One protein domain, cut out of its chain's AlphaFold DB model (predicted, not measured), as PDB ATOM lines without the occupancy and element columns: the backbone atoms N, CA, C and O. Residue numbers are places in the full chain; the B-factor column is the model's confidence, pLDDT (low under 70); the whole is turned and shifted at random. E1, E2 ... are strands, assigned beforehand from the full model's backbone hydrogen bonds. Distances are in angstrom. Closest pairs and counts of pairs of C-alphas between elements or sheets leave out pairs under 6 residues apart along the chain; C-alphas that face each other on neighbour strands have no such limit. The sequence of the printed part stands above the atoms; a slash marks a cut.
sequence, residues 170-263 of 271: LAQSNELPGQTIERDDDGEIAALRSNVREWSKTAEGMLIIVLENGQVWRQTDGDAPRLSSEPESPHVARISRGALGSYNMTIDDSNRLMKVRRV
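This is residues 170 to 263 of the 271 residues of an uncharacterized protein of Alphaproteobacteria bacterium (UniProt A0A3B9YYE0). The model is a small closed barrel of six antiparallel strands, with E1 paired outside the ring onto E2 and extending the wall to one side. The long strand E2 bends sharply, so that its first part pairs with E1 and E5 and its later part with E3; a long loop, residues 222 to 235, joins E4 to E5. The printed part has 94 residues with seven named strands, E1 to E7 in chain order, and no named helix; the class is all strand, though under half of the residues are in named elements. It is compact, with a radius of gyration of the C-alphas of 13.3 A and spans of 41 by 33 by 24 A.

E1, residues 179 to 183, begins at C-alpha 179 (-28.655, -16.694, -24.510) and is 13.1 A long. E2, residues 189 to 201, is 28.1 A long and bends by 85 degrees at residue 197. E3 is residues 207 to 211, 12.8 A, and E4 is residues 216 to 221, 15.9 A. E5, residues 236 to 241, measures 16.8 A, and E6, residues 247 to 251, 13.5 A. E7, residues 258 to 262, is 13.0 A long and ends at C-alpha 262 (-12.378, -18.004, -27.625).

Round the ring run E2, E3, E4, E7, E6, E5 and back to E2. E1 and E3 lie on one side of E2, E5 on the other side. The hairpin E1 and E2 has N 182 and O 191 at 2.8 A, within hydrogen-bond range; across E2 and E3 N 200 and O 208 are 2.8 A apart, and across E5 and E2 N 239 and O 192, 2.8 A. E4 and E7 have N 218 and O 261 at 2.8 A. E1 to E4 and E5 to E7 are meanders, each strand the antiparallel neighbour of the one before; E2 to E5 and E4 to E7 are Greek keys, a meander of three plus a strand with the first and fourth antiparallel neighbours. E4 and E5 are apart.

The C-alphas of Leu 170 and Ala 203, the two farthest apart, are 42.3 A apart. The printed part has no cut. The link E4 to E5 is long. Mean pLDDT of the printed part is 80.8; residues 170 to 178 and 228 to 233 are under 70.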
ATOM      1  N   LEU A 170     -31.644 -24.714 -11.079       49.50
ATOM      2  CA  LEU A 170     -30.651 -25.217 -12.039       49.50
ATOM      3  C   LEU A 170     -31.154 -25.153 -13.491       49.50
ATOM      4  O   LEU A 170     -30.337 -25.045 -14.404       49.50
ATOM      5  N   ALA A 171     -32.472 -25.160 -13.707       46.41
ATOM      6  CA  ALA A 171     -33.072 -24.979 -15.027       46.41
ATOM      7  C   ALA A 171     -33.198 -23.493 -15.434       46.41
ATOM      8  O   ALA A 171     -32.949 -23.163 -16.589       46.41
ATOM      9  N   GLN A 172     -33.518 -22.583 -14.505       43.47
ATOM     10  CA  GLN A 172     -33.764 -21.153 -14.786       43.47
ATOM     11  C   GLN A 172     -32.537 -20.237 -14.695       43.47
ATOM     12  O   GLN A 172     -32.583 -19.100 -15.155       43.47
ATOM     13  N   SER A 173     -31.401 -20.711 -14.179       48.38
ATOM     14  CA  SER A 173     -30.131 -19.962 -14.240       48.38
ATOM     15  C   SER A 173     -29.482 -19.950 -15.638       48.38
ATOM     16  O   SER A 173     -28.413 -19.366 -15.816       48.38
ATOM     17  N   ASN A 174     -30.123 -20.567 -16.638       52.50
ATOM     18  CA  ASN A 174     -29.628 -20.699 -18.012       52.50
ATOM     19  C   ASN A 174     -30.087 -19.582 -18.977       52.50
ATOM     20  O   ASN A 174     -29.665 -19.598 -20.133       52.50
ATOM     21  N   GLU A 175     -30.920 -18.631 -18.544       54.94
ATOM     22  CA  GLU A 175     -31.539 -17.628 -19.426       54.94
ATOM     23  C   GLU A 175     -31.040 -16.210 -19.107       54.94
ATOM     24  O   GLU A 175     -31.753 -15.358 -18.580       54.94
ATOM     25  N   LEU A 176     -29.776 -15.936 -19.444       55.56
ATOM     26  CA  LEU A 176     -29.363 -14.555 -19.709       55.56
ATOM     27  C   LEU A 176     -30.138 -14.070 -20.953       55.56
ATOM     28  O   LEU A 176     -30.286 -14.847 -21.900       55.56
ATOM     29  N   PRO A 177     -30.648 -12.824 -20.996       57.22
ATOM     30  CA  PRO A 177     -31.401 -12.337 -22.152       57.22
ATOM     31  C   PRO A 177     -30.574 -12.509 -23.436       57.22
ATOM     32  O   PRO A 177     -29.429 -12.065 -23.499       57.22
ATOM     33  N   GLY A 178     -31.140 -13.204 -24.429       63.28
ATOM     34  CA  GLY A 178     -30.472 -13.493 -25.706       63.28
ATOM     35  C   GLY A 178     -29.523 -14.699 -25.702       63.28
ATOM     36  O   GLY A 178     -28.808 -14.895 -26.685       63.28
ATOM     37  N   GLN A 179     -29.504 -15.509 -24.634       75.88
ATOM     38  CA  GLN A 179     -28.655 -16.694 -24.510       75.88
ATOM     39  C   GLN A 179     -29.445 -17.925 -24.039       75.88
ATOM     40  O   GLN A 179     -30.165 -17.873 -23.047       75.88
ATOM     41  N   THR A 180     -29.258 -19.061 -24.714       82.50
ATOM     42  CA  THR A 180     -29.840 -20.354 -24.324       82.50
ATOM     43  C   THR A 180     -28.736 -21.397 -24.217       82.50
ATOM     44  O   THR A 180     -28.008 -21.641 -25.181       82.50
ATOM     45  N   ILE A 181     -28.604 -22.021 -23.048       85.56
ATOM     46  CA  ILE A 181     -27.638 -23.098 -22.805       85.56
ATOM     47  C   ILE A 181     -28.367 -24.441 -22.896       85.56
ATOM     48  O   ILE A 181     -29.281 -24.711 -22.122       85.56
ATOM     49  N   GLU A 182     -27.945 -25.286 -23.828       85.25
ATOM     50  CA  GLU A 182     -28.413 -26.663 -23.975       85.25
ATOM     51  C   GLU A 182     -27.458 -27.583 -23.217       85.25
ATOM     52  O   GLU A 182     -26.239 -27.523 -23.418       85.25
ATOM     53  N   ARG A 183     -28.011 -28.398 -22.321       82.88
ATOM     54  CA  ARG A 183     -27.268 -29.380 -21.530       82.88
ATOM     55  C   ARG A 183     -27.623 -30.790 -21.990       82.88
ATOM     56  O   ARG A 183     -28.740 -30.994 -22.456       82.88
ATOM     57  N   ASP A 184     -26.676 -31.716 -21.903       81.38
ATOM     58  CA  ASP A 184     -26.910 -33.133 -22.203       81.38
ATOM     59  C   ASP A 184     -27.512 -33.889 -21.002       81.38
ATOM     60  O   ASP A 184     -27.766 -33.305 -19.944       81.38
ATOM     61  N   ASP A 185     -27.765 -35.189 -21.187       80.50
ATOM     62  CA  ASP A 185     -28.365 -36.078 -20.181       80.50
ATOM     63  C   ASP A 185     -27.509 -36.204 -18.902       80.50
ATOM     64  O   ASP A 185     -28.039 -36.508 -17.831       80.50
ATOM     65  N   ASP A 186     -26.207 -35.907 -18.995       76.94
ATOM     66  CA  ASP A 186     -25.260 -35.893 -17.875       76.94
ATOM     67  C   ASP A 186     -25.221 -34.523 -17.159       76.94
ATOM     68  O   ASP A 186     -24.558 -34.360 -16.131       76.94
ATOM     69  N   GLY A 187     -25.955 -33.526 -17.669       74.94
ATOM     70  CA  GLY A 187     -26.017 -32.160 -17.139       74.94
ATOM     71  C   GLY A 187     -24.874 -31.244 -17.600       74.94
ATOM     72  O   GLY A 187     -24.803 -30.077 -17.180       74.94
ATOM     73  N   GLU A 188     -24.001 -31.730 -18.484       76.88
ATOM     74  CA  GLU A 188     -22.881 -30.988 -19.055       76.88
ATOM     75  C   GLU A 188     -23.354 -30.002 -20.130       76.88
ATOM     76  O   GLU A 188     -24.406 -30.161 -20.743       76.88
ATOM     77  N   ILE A 189     -22.587 -28.930 -20.371       80.94
ATOM     78  CA  ILE A 189     -22.939 -27.932 -21.397       80.94
ATOM     79  C   ILE A 189     -22.663 -28.515 -22.790       80.94
ATOM     80  O   ILE A 189     -21.512 -28.552 -23.236       80.94
ATOM     81  N   ALA A 190     -23.730 -28.907 -23.486       83.44
ATOM     82  CA  ALA A 190     -23.692 -29.475 -24.827       83.44
ATOM     83  C   ALA A 190     -23.602 -28.388 -25.910       83.44
ATOM     84  O   ALA A 190     -22.786 -28.479 -26.837       83.44
ATOM     85  N   ALA A 191     -24.407 -27.327 -25.785       85.44
ATOM     86  CA  ALA A 191     -24.391 -26.210 -26.720       85.44
ATOM     87  C   ALA A 191     -24.777 -24.870 -26.080       85.44
ATOM     88  O   ALA A 191     -25.465 -24.792 -25.067       85.44
ATOM     89  N   LEU A 192     -24.338 -23.793 -26.722       90.50
ATOM     90  CA  LEU A 192     -24.623 -22.413 -26.367       90.50
ATOM     91  C   LEU A 192     -25.221 -21.696 -27.576       90.50
ATOM     92  O   LEU A 192     -24.529 -21.518 -28.574       90.50
ATOM     93  N   ARG A 193     -26.479 -21.259 -27.494       91.00
ATOM     94  CA  ARG A 193     -27.085 -20.336 -28.462       91.00
ATOM     95  C   ARG A 193     -26.988 -18.911 -27.928       91.00
ATOM     96  O   ARG A 193     -27.290 -18.682 -26.761       91.00
ATOM     97  N   SER A 194     -26.554 -17.971 -28.760       90.00
ATOM     98  CA  SER A 194     -26.507 -16.548 -28.423       90.00
ATOM     99  C   SER A 194     -26.670 -15.695 -29.671       90.00
ATOM    100  O   SER A 194     -26.142 -16.039 -30.729       90.00
ATOM    101  N   ASN A 195     -27.311 -14.541 -29.529       90.19
ATOM    102  CA  ASN A 195     -27.315 -13.525 -30.576       90.19
ATOM    103  C   ASN A 195     -25.901 -12.980 -30.822       90.19
ATOM    104  O   ASN A 195     -25.092 -12.832 -29.893       90.19
ATOM    105  N   VAL A 196     -25.615 -12.665 -32.081       89.31
ATOM    106  CA  VAL A 196     -24.394 -11.997 -32.529       89.31
ATOM    107  C   VAL A 196     -24.607 -10.493 -32.449       89.31
ATOM    108  O   VAL A 196     -25.493  -9.938 -33.091       89.31
ATOM    109  N   ARG A 197     -23.748  -9.829 -31.679       86.94
ATOM    110  CA  ARG A 197     -23.732  -8.375 -31.520       86.94
ATOM    111  C   ARG A 197     -22.966  -7.687 -32.642       86.94
ATOM    112  O   ARG A 197     -23.369  -6.635 -33.119       86.94
ATOM    113  N   GLU A 198     -21.823  -8.254 -33.012       85.38
ATOM    114  CA  GLU A 198     -20.925  -7.695 -34.017       85.38
ATOM    115  C   GLU A 198     -20.109  -8.819 -34.653       85.38
ATOM    116  O   GLU A 198     -19.798  -9.826 -34.013       85.38
ATOM    117  N   TRP A 199     -19.727  -8.646 -35.914       89.00
ATOM    118  CA  TRP A 199     -18.789  -9.536 -36.575       89.00
ATOM    119  C   TRP A 199     -17.845  -8.746 -37.481       89.00
ATOM    120  O   TRP A 199     -18.190  -7.696 -38.017       89.00
ATOM    121  N   SER A 200     -16.627  -9.249 -37.657       85.81
ATOM    122  CA  SER A 200     -15.621  -8.653 -38.537       85.81
ATOM    123  C   SER A 200     -14.758  -9.730 -39.184       85.81
ATOM    124  O   SER A 200     -14.667 -10.856 -38.695       85.81
ATOM    125  N   LYS A 201     -14.118  -9.396 -40.307       85.88
ATOM    126  CA  LYS A 201     -13.140 -10.270 -40.967       85.88
ATOM    127  C   LYS A 201     -11.739  -9.708 -40.783       85.88
ATOM    128  O   LYS A 201     -11.521  -8.507 -40.930       85.88
ATOM    129  N   THR A 202     -10.781 -10.574 -40.476       82.69
ATOM    130  CA  THR A 202      -9.366 -10.199 -40.463       82.69
ATOM    131  C   THR A 202      -8.848  -9.999 -41.890       82.69
ATOM    132  O   THR A 202      -9.489 -10.393 -42.864       82.69
ATOM    133  N   ALA A 203      -7.649  -9.424 -42.024       80.31
ATOM    134  CA  ALA A 203      -6.967  -9.309 -43.318       80.31
ATOM    135  C   ALA A 203      -6.705 -10.677 -43.985       80.31
ATOM    136  O   ALA A 203      -6.567 -10.755 -45.199       80.31
ATOM    137  N   GLU A 204      -6.674 -11.748 -43.189       79.19
ATOM    138  CA  GLU A 204      -6.512 -13.140 -43.626       79.19
ATOM    139  C   GLU A 204      -7.852 -13.801 -44.003       79.19
ATOM    140  O   GLU A 204      -7.886 -14.970 -44.365       79.19
ATOM    141  N   GLY A 205      -8.971 -13.073 -43.903       82.38
ATOM    142  CA  GLY A 205     -10.310 -13.583 -44.206       82.38
ATOM    143  C   GLY A 205     -10.975 -14.368 -43.070       82.38
ATOM    144  O   GLY A 205     -12.090 -14.851 -43.258       82.38
ATOM    145  N   MET A 206     -10.344 -14.459 -41.895       84.56
ATOM    146  CA  MET A 206     -10.885 -15.182 -40.737       84.56
ATOM    147  C   MET A 206     -11.969 -14.364 -40.034       84.56
ATOM    148  O   MET A 206     -11.809 -13.160 -39.825       84.56
ATOM    149  N   LEU A 207     -13.054 -15.018 -39.628       88.00
ATOM    150  CA  LEU A 207     -14.183 -14.376 -38.963       88.00
ATOM    151  C   LEU A 207     -13.932 -14.197 -37.454       88.00
ATOM    152  O   LEU A 207     -13.510 -15.124 -36.758       88.00
ATOM    153  N   ILE A 208     -14.209 -12.999 -36.943       90.94
ATOM    154  CA  ILE A 208     -14.266 -12.667 -35.516       90.94
ATOM    155  C   ILE A 208     -15.705 -12.287 -35.196       90.94
ATOM    156  O   ILE A 208     -16.275 -11.426 -35.861       90.94
ATOM    157  N   ILE A 209     -16.279 -12.917 -34.178       90.56
ATOM    158  CA  ILE A 209     -17.677 -12.758 -33.779       90.56
ATOM    159  C   ILE A 209     -17.713 -12.329 -32.320       90.56
ATOM    160  O   ILE A 209     -17.087 -12.959 -31.462       90.56
ATOM    161  N   VAL A 210     -18.463 -11.271 -32.048       91.00
ATOM    162  CA  VAL A 210     -18.785 -10.780 -30.713       91.00
ATOM    163  C   VAL A 210     -20.241 -11.126 -30.441       91.00
ATOM    164  O   VAL A 210     -21.137 -10.726 -31.180       91.00
ATOM    165  N   LEU A 211     -20.477 -11.890 -29.383       90.31
ATOM    166  CA  LEU A 211     -21.817 -12.270 -28.947       90.31
ATOM    167  C   LEU A 211     -22.421 -11.193 -28.035       90.31
ATOM    168  O   LEU A 211     -21.696 -10.388 -27.444       90.31
ATOM    169  N   GLU A 212     -23.746 -11.184 -27.877       87.06
ATOM    170  CA  GLU A 212     -24.438 -10.252 -26.966       87.06
ATOM    171  C   GLU A 212     -23.958 -10.366 -25.515       87.06
ATOM    172  O   GLU A 212     -23.814  -9.353 -24.831       87.06
ATOM    173  N   ASN A 213     -23.592 -11.576 -25.085       83.56
ATOM    174  CA  ASN A 213     -23.009 -11.841 -23.768       83.56
ATOM    175  C   ASN A 213     -21.566 -11.301 -23.588       83.56
ATOM    176  O   ASN A 213     -20.950 -11.524 -22.546       83.56
ATOM    177  N   GLY A 214     -20.996 -10.637 -24.601       86.00
ATOM    178  CA  GLY A 214     -19.652 -10.051 -24.577       86.00
ATOM    179  C   GLY A 214     -18.509 -11.031 -24.861       86.00
ATOM    180  O   GLY A 214     -17.343 -10.632 -24.856       86.00
ATOM    181  N   GLN A 215     -18.797 -12.307 -25.119       90.62
ATOM    182  CA  GLN A 215     -17.776 -13.273 -25.515       90.62
ATOM    183  C   GLN A 215     -17.318 -13.023 -26.950       90.62
ATOM    184  O   GLN A 215     -18.129 -12.764 -27.841       90.62
ATOM    185  N   VAL A 216     -16.012 -13.171 -27.177       92.69
ATOM    186  CA  VAL A 216     -15.411 -13.027 -28.502       92.69
ATOM    187  C   VAL A 216     -14.848 -14.358 -28.975       92.69
ATOM    188  O   VAL A 216     -14.064 -15.009 -28.280       92.69
ATOM    189  N   TRP A 217     -15.239 -14.747 -30.182       93.00
ATOM    190  CA  TRP A 217     -14.868 -16.004 -30.814       93.00
ATOM    191  C   TRP A 217     -14.209 -15.727 -32.159       93.00
ATOM    192  O   TRP A 217     -14.709 -14.942 -32.959       93.00
ATOM    193  N   ARG A 218     -13.068 -16.370 -32.409       91.94
ATOM    194  CA  ARG A 218     -12.339 -16.283 -33.674       91.94
ATOM    195  C   ARG A 218     -12.372 -17.625 -34.376       91.94
ATOM    196  O   ARG A 218     -12.033 -18.644 -33.776       91.94
ATOM    197  N   GLN A 219     -12.713 -17.606 -35.653       93.38
ATOM    198  CA  GLN A 219     -12.603 -18.753 -36.534       93.38
ATOM    199  C   GLN A 219     -11.149 -19.230 -36.608       93.38
ATOM    200  O   GLN A 219     -10.216 -18.436 -36.741       93.38
ATOM    201  N   THR A 220     -10.951 -20.537 -36.508       90.25
ATOM    202  CA  THR A 220      -9.648 -21.186 -36.696       90.25
ATOM    203  C   THR A 220      -9.605 -22.028 -37.958       90.25
ATOM    204  O   THR A 220      -8.528 -22.191 -38.515       90.25
ATOM    205  N   ASP A 221     -10.745 -22.584 -38.376       86.06
ATOM    206  CA  ASP A 221     -10.842 -23.507 -39.509       86.06
ATOM    207  C   ASP A 221     -12.293 -23.578 -40.033       86.06
ATOM    208  O   ASP A 221     -13.230 -23.175 -39.333       86.06
ATOM    209  N   GLY A 222     -12.478 -24.123 -41.234       81.44
ATOM    210  CA  GLY A 222     -13.763 -24.262 -41.925       81.44
ATOM    211  C   GLY A 222     -14.162 -23.031 -42.741       81.44
ATOM    212  O   GLY A 222     -13.507 -21.995 -42.685       81.44
ATOM    213  N   ASP A 223     -15.256 -23.138 -43.495       79.12
ATOM    214  CA  ASP A 223     -15.788 -22.033 -44.296       79.12
ATOM    215  C   ASP A 223     -16.736 -21.163 -43.470       79.12
ATOM    216  O   ASP A 223     -17.781 -21.628 -43.007       79.12
ATOM    217  N   ALA A 224     -16.427 -19.871 -43.357       72.81
ATOM    218  CA  ALA A 224     -17.353 -18.919 -42.758       72.81
ATOM    219  C   ALA A 224     -18.608 -18.763 -43.643       72.81
ATOM    220  O   ALA A 224     -18.484 -18.599 -44.865       72.81
ATOM    221  N   PRO A 225     -19.822 -18.768 -43.065       75.94
ATOM    222  CA  PRO A 225     -21.025 -18.404 -43.791       75.94
ATOM    223  C   PRO A 225     -20.930 -16.951 -44.265       75.94
ATOM    224  O   PRO A 225     -20.225 -16.110 -43.694       75.94
ATOM    225  N   ARG A 226     -21.646 -16.643 -45.347       74.31
ATOM    226  CA  ARG A 226     -21.830 -15.256 -45.770       74.31
ATOM    227  C   ARG A 226     -22.825 -14.617 -44.811       74.31
ATOM    228  O   ARG A 226     -24.015 -14.881 -44.915       74.31
ATOM    229  N   LEU A 227     -22.312 -13.818 -43.886       74.81
ATOM    230  CA  LEU A 227     -23.132 -12.966 -43.037       74.81
ATOM    231  C   LEU A 227     -23.540 -11.734 -43.838       74.81
ATOM    232  O   LEU A 227     -22.694 -11.132 -44.512       74.81
ATOM    233  N   SER A 228     -24.831 -11.404 -43.803       66.25
ATOM    234  CA  SER A 228     -25.290 -10.132 -44.350       66.25
ATOM    235  C   SER A 228     -24.825  -9.016 -43.419       66.25
ATOM    236  O   SER A 228     -24.780  -9.173 -42.203       66.25
ATOM    237  N   SER A 229     -24.433  -7.886 -43.994       61.22
ATOM    238  CA  SER A 229     -24.169  -6.666 -43.229       61.22
ATOM    239  C   SER A 229     -25.454  -5.904 -42.893       61.22
ATOM    240  O   SER A 229     -25.374  -4.840 -42.284       61.22
ATOM    241  N   GLU A 230     -26.624  -6.401 -43.314       60.41
ATOM    242  CA  GLU A 230     -27.900  -5.768 -42.999       60.41
ATOM    243  C   GLU A 230     -28.216  -5.860 -41.495       60.41
ATOM    244  O   GLU A 230     -28.261  -6.954 -40.935       60.41
ATOM    245  N   PRO A 231     -28.480  -4.718 -40.837       54.03
ATOM    246  CA  PRO A 231     -28.714  -4.643 -39.395       54.03
ATOM    247  C   PRO A 231     -30.060  -5.238 -38.940       54.03
ATOM    248  O   PRO A 231     -30.332  -5.263 -37.744       54.03
ATOM    249  N   GLU A 232     -30.914  -5.691 -39.863       55.00
ATOM    250  CA  GLU A 232     -32.290  -6.113 -39.564       55.00
ATOM    251  C   GLU A 232     -32.436  -7.602 -39.206       55.00
ATOM    252  O   GLU A 232     -33.489  -8.005 -38.718       55.00
ATOM    253  N   SER A 233     -31.402  -8.430 -39.405       58.38
ATOM    254  CA  SER A 233     -31.438  -9.853 -39.030       58.38
ATOM    255  C   SER A 233     -30.487 -10.126 -37.861       58.38
ATOM    256  O   SER A 233     -29.275 -10.181 -38.078       58.38
ATOM    257  N   PRO A 234     -30.989 -10.296 -36.620       72.88
ATOM    258  CA  PRO A 234     -30.145 -10.714 -35.510       72.88
ATOM    259  C   PRO A 234     -29.626 -12.121 -35.803       72.88
ATOM    260  O   PRO A 234     -30.382 -13.092 -35.782       72.88
ATOM    261  N   HIS A 235     -28.335 -12.224 -36.109       85.38
ATOM    262  CA  HIS A 235     -27.720 -13.515 -36.371       85.38
ATOM    263  C   HIS A 235     -27.652 -14.329 -35.079       85.38
ATOM    264  O   HIS A 235     -27.198 -13.823 -34.049       85.38
ATOM    265  N   VAL A 236     -28.049 -15.598 -35.123       89.12
ATOM    266  CA  VAL A 236     -27.993 -16.491 -33.954       89.12
ATOM    267  C   VAL A 236     -26.815 -17.439 -34.107       89.12
ATOM    268  O   VAL A 236     -26.790 -18.278 -35.007       89.12
ATOM    269  N   ALA A 237     -25.835 -17.334 -33.212       91.38
ATOM    270  CA  ALA A 237     -24.699 -18.243 -33.153       91.38
ATOM    271  C   ALA A 237     -25.006 -19.422 -32.223       91.38
ATOM    272  O   ALA A 237     -25.343 -19.230 -31.054       91.38
ATOM    273  N   ARG A 238     -24.830 -20.651 -32.718       92.88
ATOM    274  CA  ARG A 238     -24.862 -21.885 -31.925       92.88
ATOM    275  C   ARG A 238     -23.450 -22.443 -31.823       92.88
ATOM    276  O   ARG A 238     -22.869 -22.848 -32.823       92.88
ATOM    277  N   ILE A 239     -22.908 -22.478 -30.613       92.69
ATOM    278  CA  ILE A 239     -21.588 -23.027 -30.303       92.69
ATOM    279  C   ILE A 239     -21.769 -24.390 -29.649       92.69
ATOM    280  O   ILE A 239     -22.513 -24.506 -28.682       92.69
ATOM    281  N   SER A 240     -21.065 -25.408 -30.127       91.88
ATOM    282  CA  SER A 240     -21.053 -26.742 -29.525       91.88
ATOM    283  C   SER A 240     -19.630 -27.211 -29.245       91.88
ATOM    284  O   SER A 240     -18.668 -26.813 -29.915       91.88
ATOM    285  N   ARG A 241     -19.482 -28.058 -28.224       89.88
ATOM    286  CA  ARG A 241     -18.201 -28.688 -27.892       89.88
ATOM    287  C   ARG A 241     -17.896 -29.781 -28.924       89.88
ATOM    288  O   ARG A 241     -18.734 -30.624 -29.221       89.88
ATOM    289  N   GLY A 242     -16.695 -29.747 -29.489       83.81
ATOM    290  CA  GLY A 242     -16.150 -30.783 -30.362       83.81
ATOM    291  C   GLY A 242     -15.162 -31.693 -29.628       83.81
ATOM    292  O   GLY A 242     -14.890 -31.532 -28.437       83.81
ATOM    293  N   ALA A 243     -14.571 -32.642 -30.355       83.75
ATOM    294  CA  ALA A 243     -13.530 -33.508 -29.808       83.75
ATOM    295  C   ALA A 243     -12.289 -32.702 -29.373       83.75
ATOM    296  O   ALA A 243     -11.962 -31.671 -29.973       83.75
ATOM    297  N   LEU A 244     -11.577 -33.196 -28.351       81.12
ATOM    298  CA  LEU A 244     -10.283 -32.662 -27.893       81.12
ATOM    299  C   LEU A 244     -10.318 -31.175 -27.475       81.12
ATOM    300  O   LEU A 244      -9.351 -30.445 -27.676       81.12
ATOM    301  N   GLY A 245     -11.442 -30.703 -26.923       79.44
ATOM    302  CA  GLY A 245     -11.580 -29.317 -26.458       79.44
ATOM    303  C   GLY A 245     -11.687 -28.278 -27.580       79.44
ATOM    304  O   GLY A 245     -11.509 -27.085 -27.335       79.44
ATOM    305  N   SER A 246     -11.964 -28.713 -28.813       85.31
ATOM    306  CA  SER A 246     -12.335 -27.805 -29.899       85.31
ATOM    307  C   SER A 246     -13.774 -27.313 -29.735       85.31
ATOM    308  O   SER A 246     -14.598 -27.967 -29.099       85.31
ATOM    309  N   TYR A 247     -14.079 -26.156 -30.316       92.94
ATOM    310  CA  TYR A 247     -15.434 -25.614 -30.361       92.94
ATOM    311  C   TYR A 247     -15.847 -25.453 -31.812       92.94
ATOM    312  O   TYR A 247     -15.064 -24.974 -32.635       92.94
ATOM    313  N   ASN A 248     -17.075 -25.841 -32.115       92.56
ATOM    314  CA  ASN A 248     -17.683 -25.618 -33.412       92.56
ATOM    315  C   ASN A 248     -18.759 -24.547 -33.280       92.56
ATOM    316  O   ASN A 248     -19.404 -24.446 -32.241       92.56
ATOM    317  N   MET A 249     -18.956 -23.760 -34.327       92.00
ATOM    318  CA  MET A 249     -19.990 -22.739 -34.389       92.00
ATOM    319  C   MET A 249     -20.754 -22.840 -35.706       92.00
ATOM    320  O   MET A 249     -20.151 -22.993 -36.770       92.00
ATOM    321  N   THR A 250     -22.075 -22.719 -35.625       91.12
ATOM    322  CA  THR A 250     -22.970 -22.455 -36.758       91.12
ATOM    323  C   THR A 250     -23.689 -21.128 -36.531       91.12
ATOM    324  O   THR A 250     -23.856 -20.693 -35.390       91.12
ATOM    325  N   ILE A 251     -24.082 -20.458 -37.614       89.94
ATOM    326  CA  ILE A 251     -24.813 -19.182 -37.565       89.94
ATOM    327  C   ILE A 251     -26.111 -19.338 -38.354       89.94
ATOM    328  O   ILE A 251     -26.066 -19.917 -39.440       89.94
ATOM    329  N   ASP A 252     -27.232 -18.867 -37.810       85.81
ATOM    330  CA  ASP A 252     -28.578 -18.906 -38.415       85.81
ATOM    331  C   ASP A 252     -29.019 -20.305 -38.853       85.81
ATOM    332  O   ASP A 252     -29.591 -20.489 -39.925       85.81
ATOM    333  N   ASP A 253     -28.650 -21.319 -38.063       75.00
ATOM    334  CA  ASP A 253     -28.862 -22.735 -38.386       75.00
ATOM    335  C   ASP A 253     -28.320 -23.134 -39.780       75.00
ATOM    336  O   ASP A 253     -28.753 -24.114 -40.392       75.00
ATOM    337  N   SER A 254     -27.330 -22.394 -40.296       76.62
ATOM    338  CA  SER A 254     -26.695 -22.711 -41.572       76.62
ATOM    339  C   SER A 254     -25.993 -24.068 -41.520       76.62
ATOM    340  O   SER A 254     -25.373 -24.448 -40.525       76.62
ATOM    341  N   ASN A 255     -25.994 -24.776 -42.653       80.75
ATOM    342  CA  ASN A 255     -25.279 -26.047 -42.816       80.75
ATOM    343  C   ASN A 255     -23.740 -25.877 -42.892       80.75
ATOM    344  O   ASN A 255     -23.030 -26.742 -43.398       80.75
ATOM    345  N   ARG A 256     -23.210 -24.721 -42.468       83.06
ATOM    346  CA  ARG A 256     -21.781 -24.398 -42.480       83.06
ATOM    347  C   ARG A 256     -21.267 -24.394 -41.049       83.06
ATOM    348  O   ARG A 256     -21.523 -23.467 -40.284       83.06
ATOM    349  N   LEU A 257     -20.537 -25.449 -40.712       86.38
ATOM    350  CA  LEU A 257     -19.839 -25.594 -39.441       86.38
ATOM    351  C   LEU A 257     -18.447 -24.969 -39.552       86.38
ATOM    352  O   LEU A 257     -17.680 -25.330 -40.443       86.38
ATOM    353  N   MET A 258     -18.098 -24.085 -38.622       91.06
ATOM    354  CA  MET A 258     -16.742 -23.543 -38.518       91.06
ATOM    355  C   MET A 258     -16.142 -23.858 -37.152       91.06
ATOM    356  O   MET A 258     -16.848 -23.857 -36.143       91.06
ATOM    357  N   LYS A 259     -14.832 -24.105 -37.094       92.44
ATOM    358  CA  LYS A 259     -14.138 -24.247 -35.811       92.44
ATOM    359  C   LYS A 259     -13.793 -22.878 -35.268       92.44
ATOM    360  O   LYS A 259     -13.294 -22.022 -36.000       92.44
ATOM    361  N   VAL A 260     -14.014 -22.694 -33.976       93.62
ATOM    362  CA  VAL A 260     -13.788 -21.429 -33.290       93.62
ATOM    363  C   VAL A 260     -12.920 -21.610 -32.056       93.62
ATOM    364  O   VAL A 260     -12.875 -22.665 -31.421       93.62
ATOM    365  N   ARG A 261     -12.228 -20.537 -31.696       92.06
ATOM    366  CA  ARG A 261     -11.482 -20.403 -30.450       92.06
ATOM    367  C   ARG A 261     -11.905 -19.116 -29.759       92.06
ATOM    368  O   ARG A 261     -12.011 -18.074 -30.405       92.06
ATOM    369  N   ARG A 262     -12.113 -19.185 -28.447       91.56
ATOM    370  CA  ARG A 262     -12.378 -18.004 -27.625       91.56
ATOM    371  C   ARG A 262     -11.136 -17.115 -27.587       91.56
ATOM    372  O   ARG A 262     -10.027 -17.614 -27.409       91.56
ATOM    373  N   VAL A 263     -11.323 -15.817 -27.786       89.31
ATOM    374  CA  VAL A 263     -10.255 -14.819 -27.692       89.31
ATOM    375  C   VAL A 263     -10.528 -13.977 -26.458       89.31
ATOM    376  O   VAL A 263     -11.586 -13.356 -26.356       89.31
TER     377      VAL A 263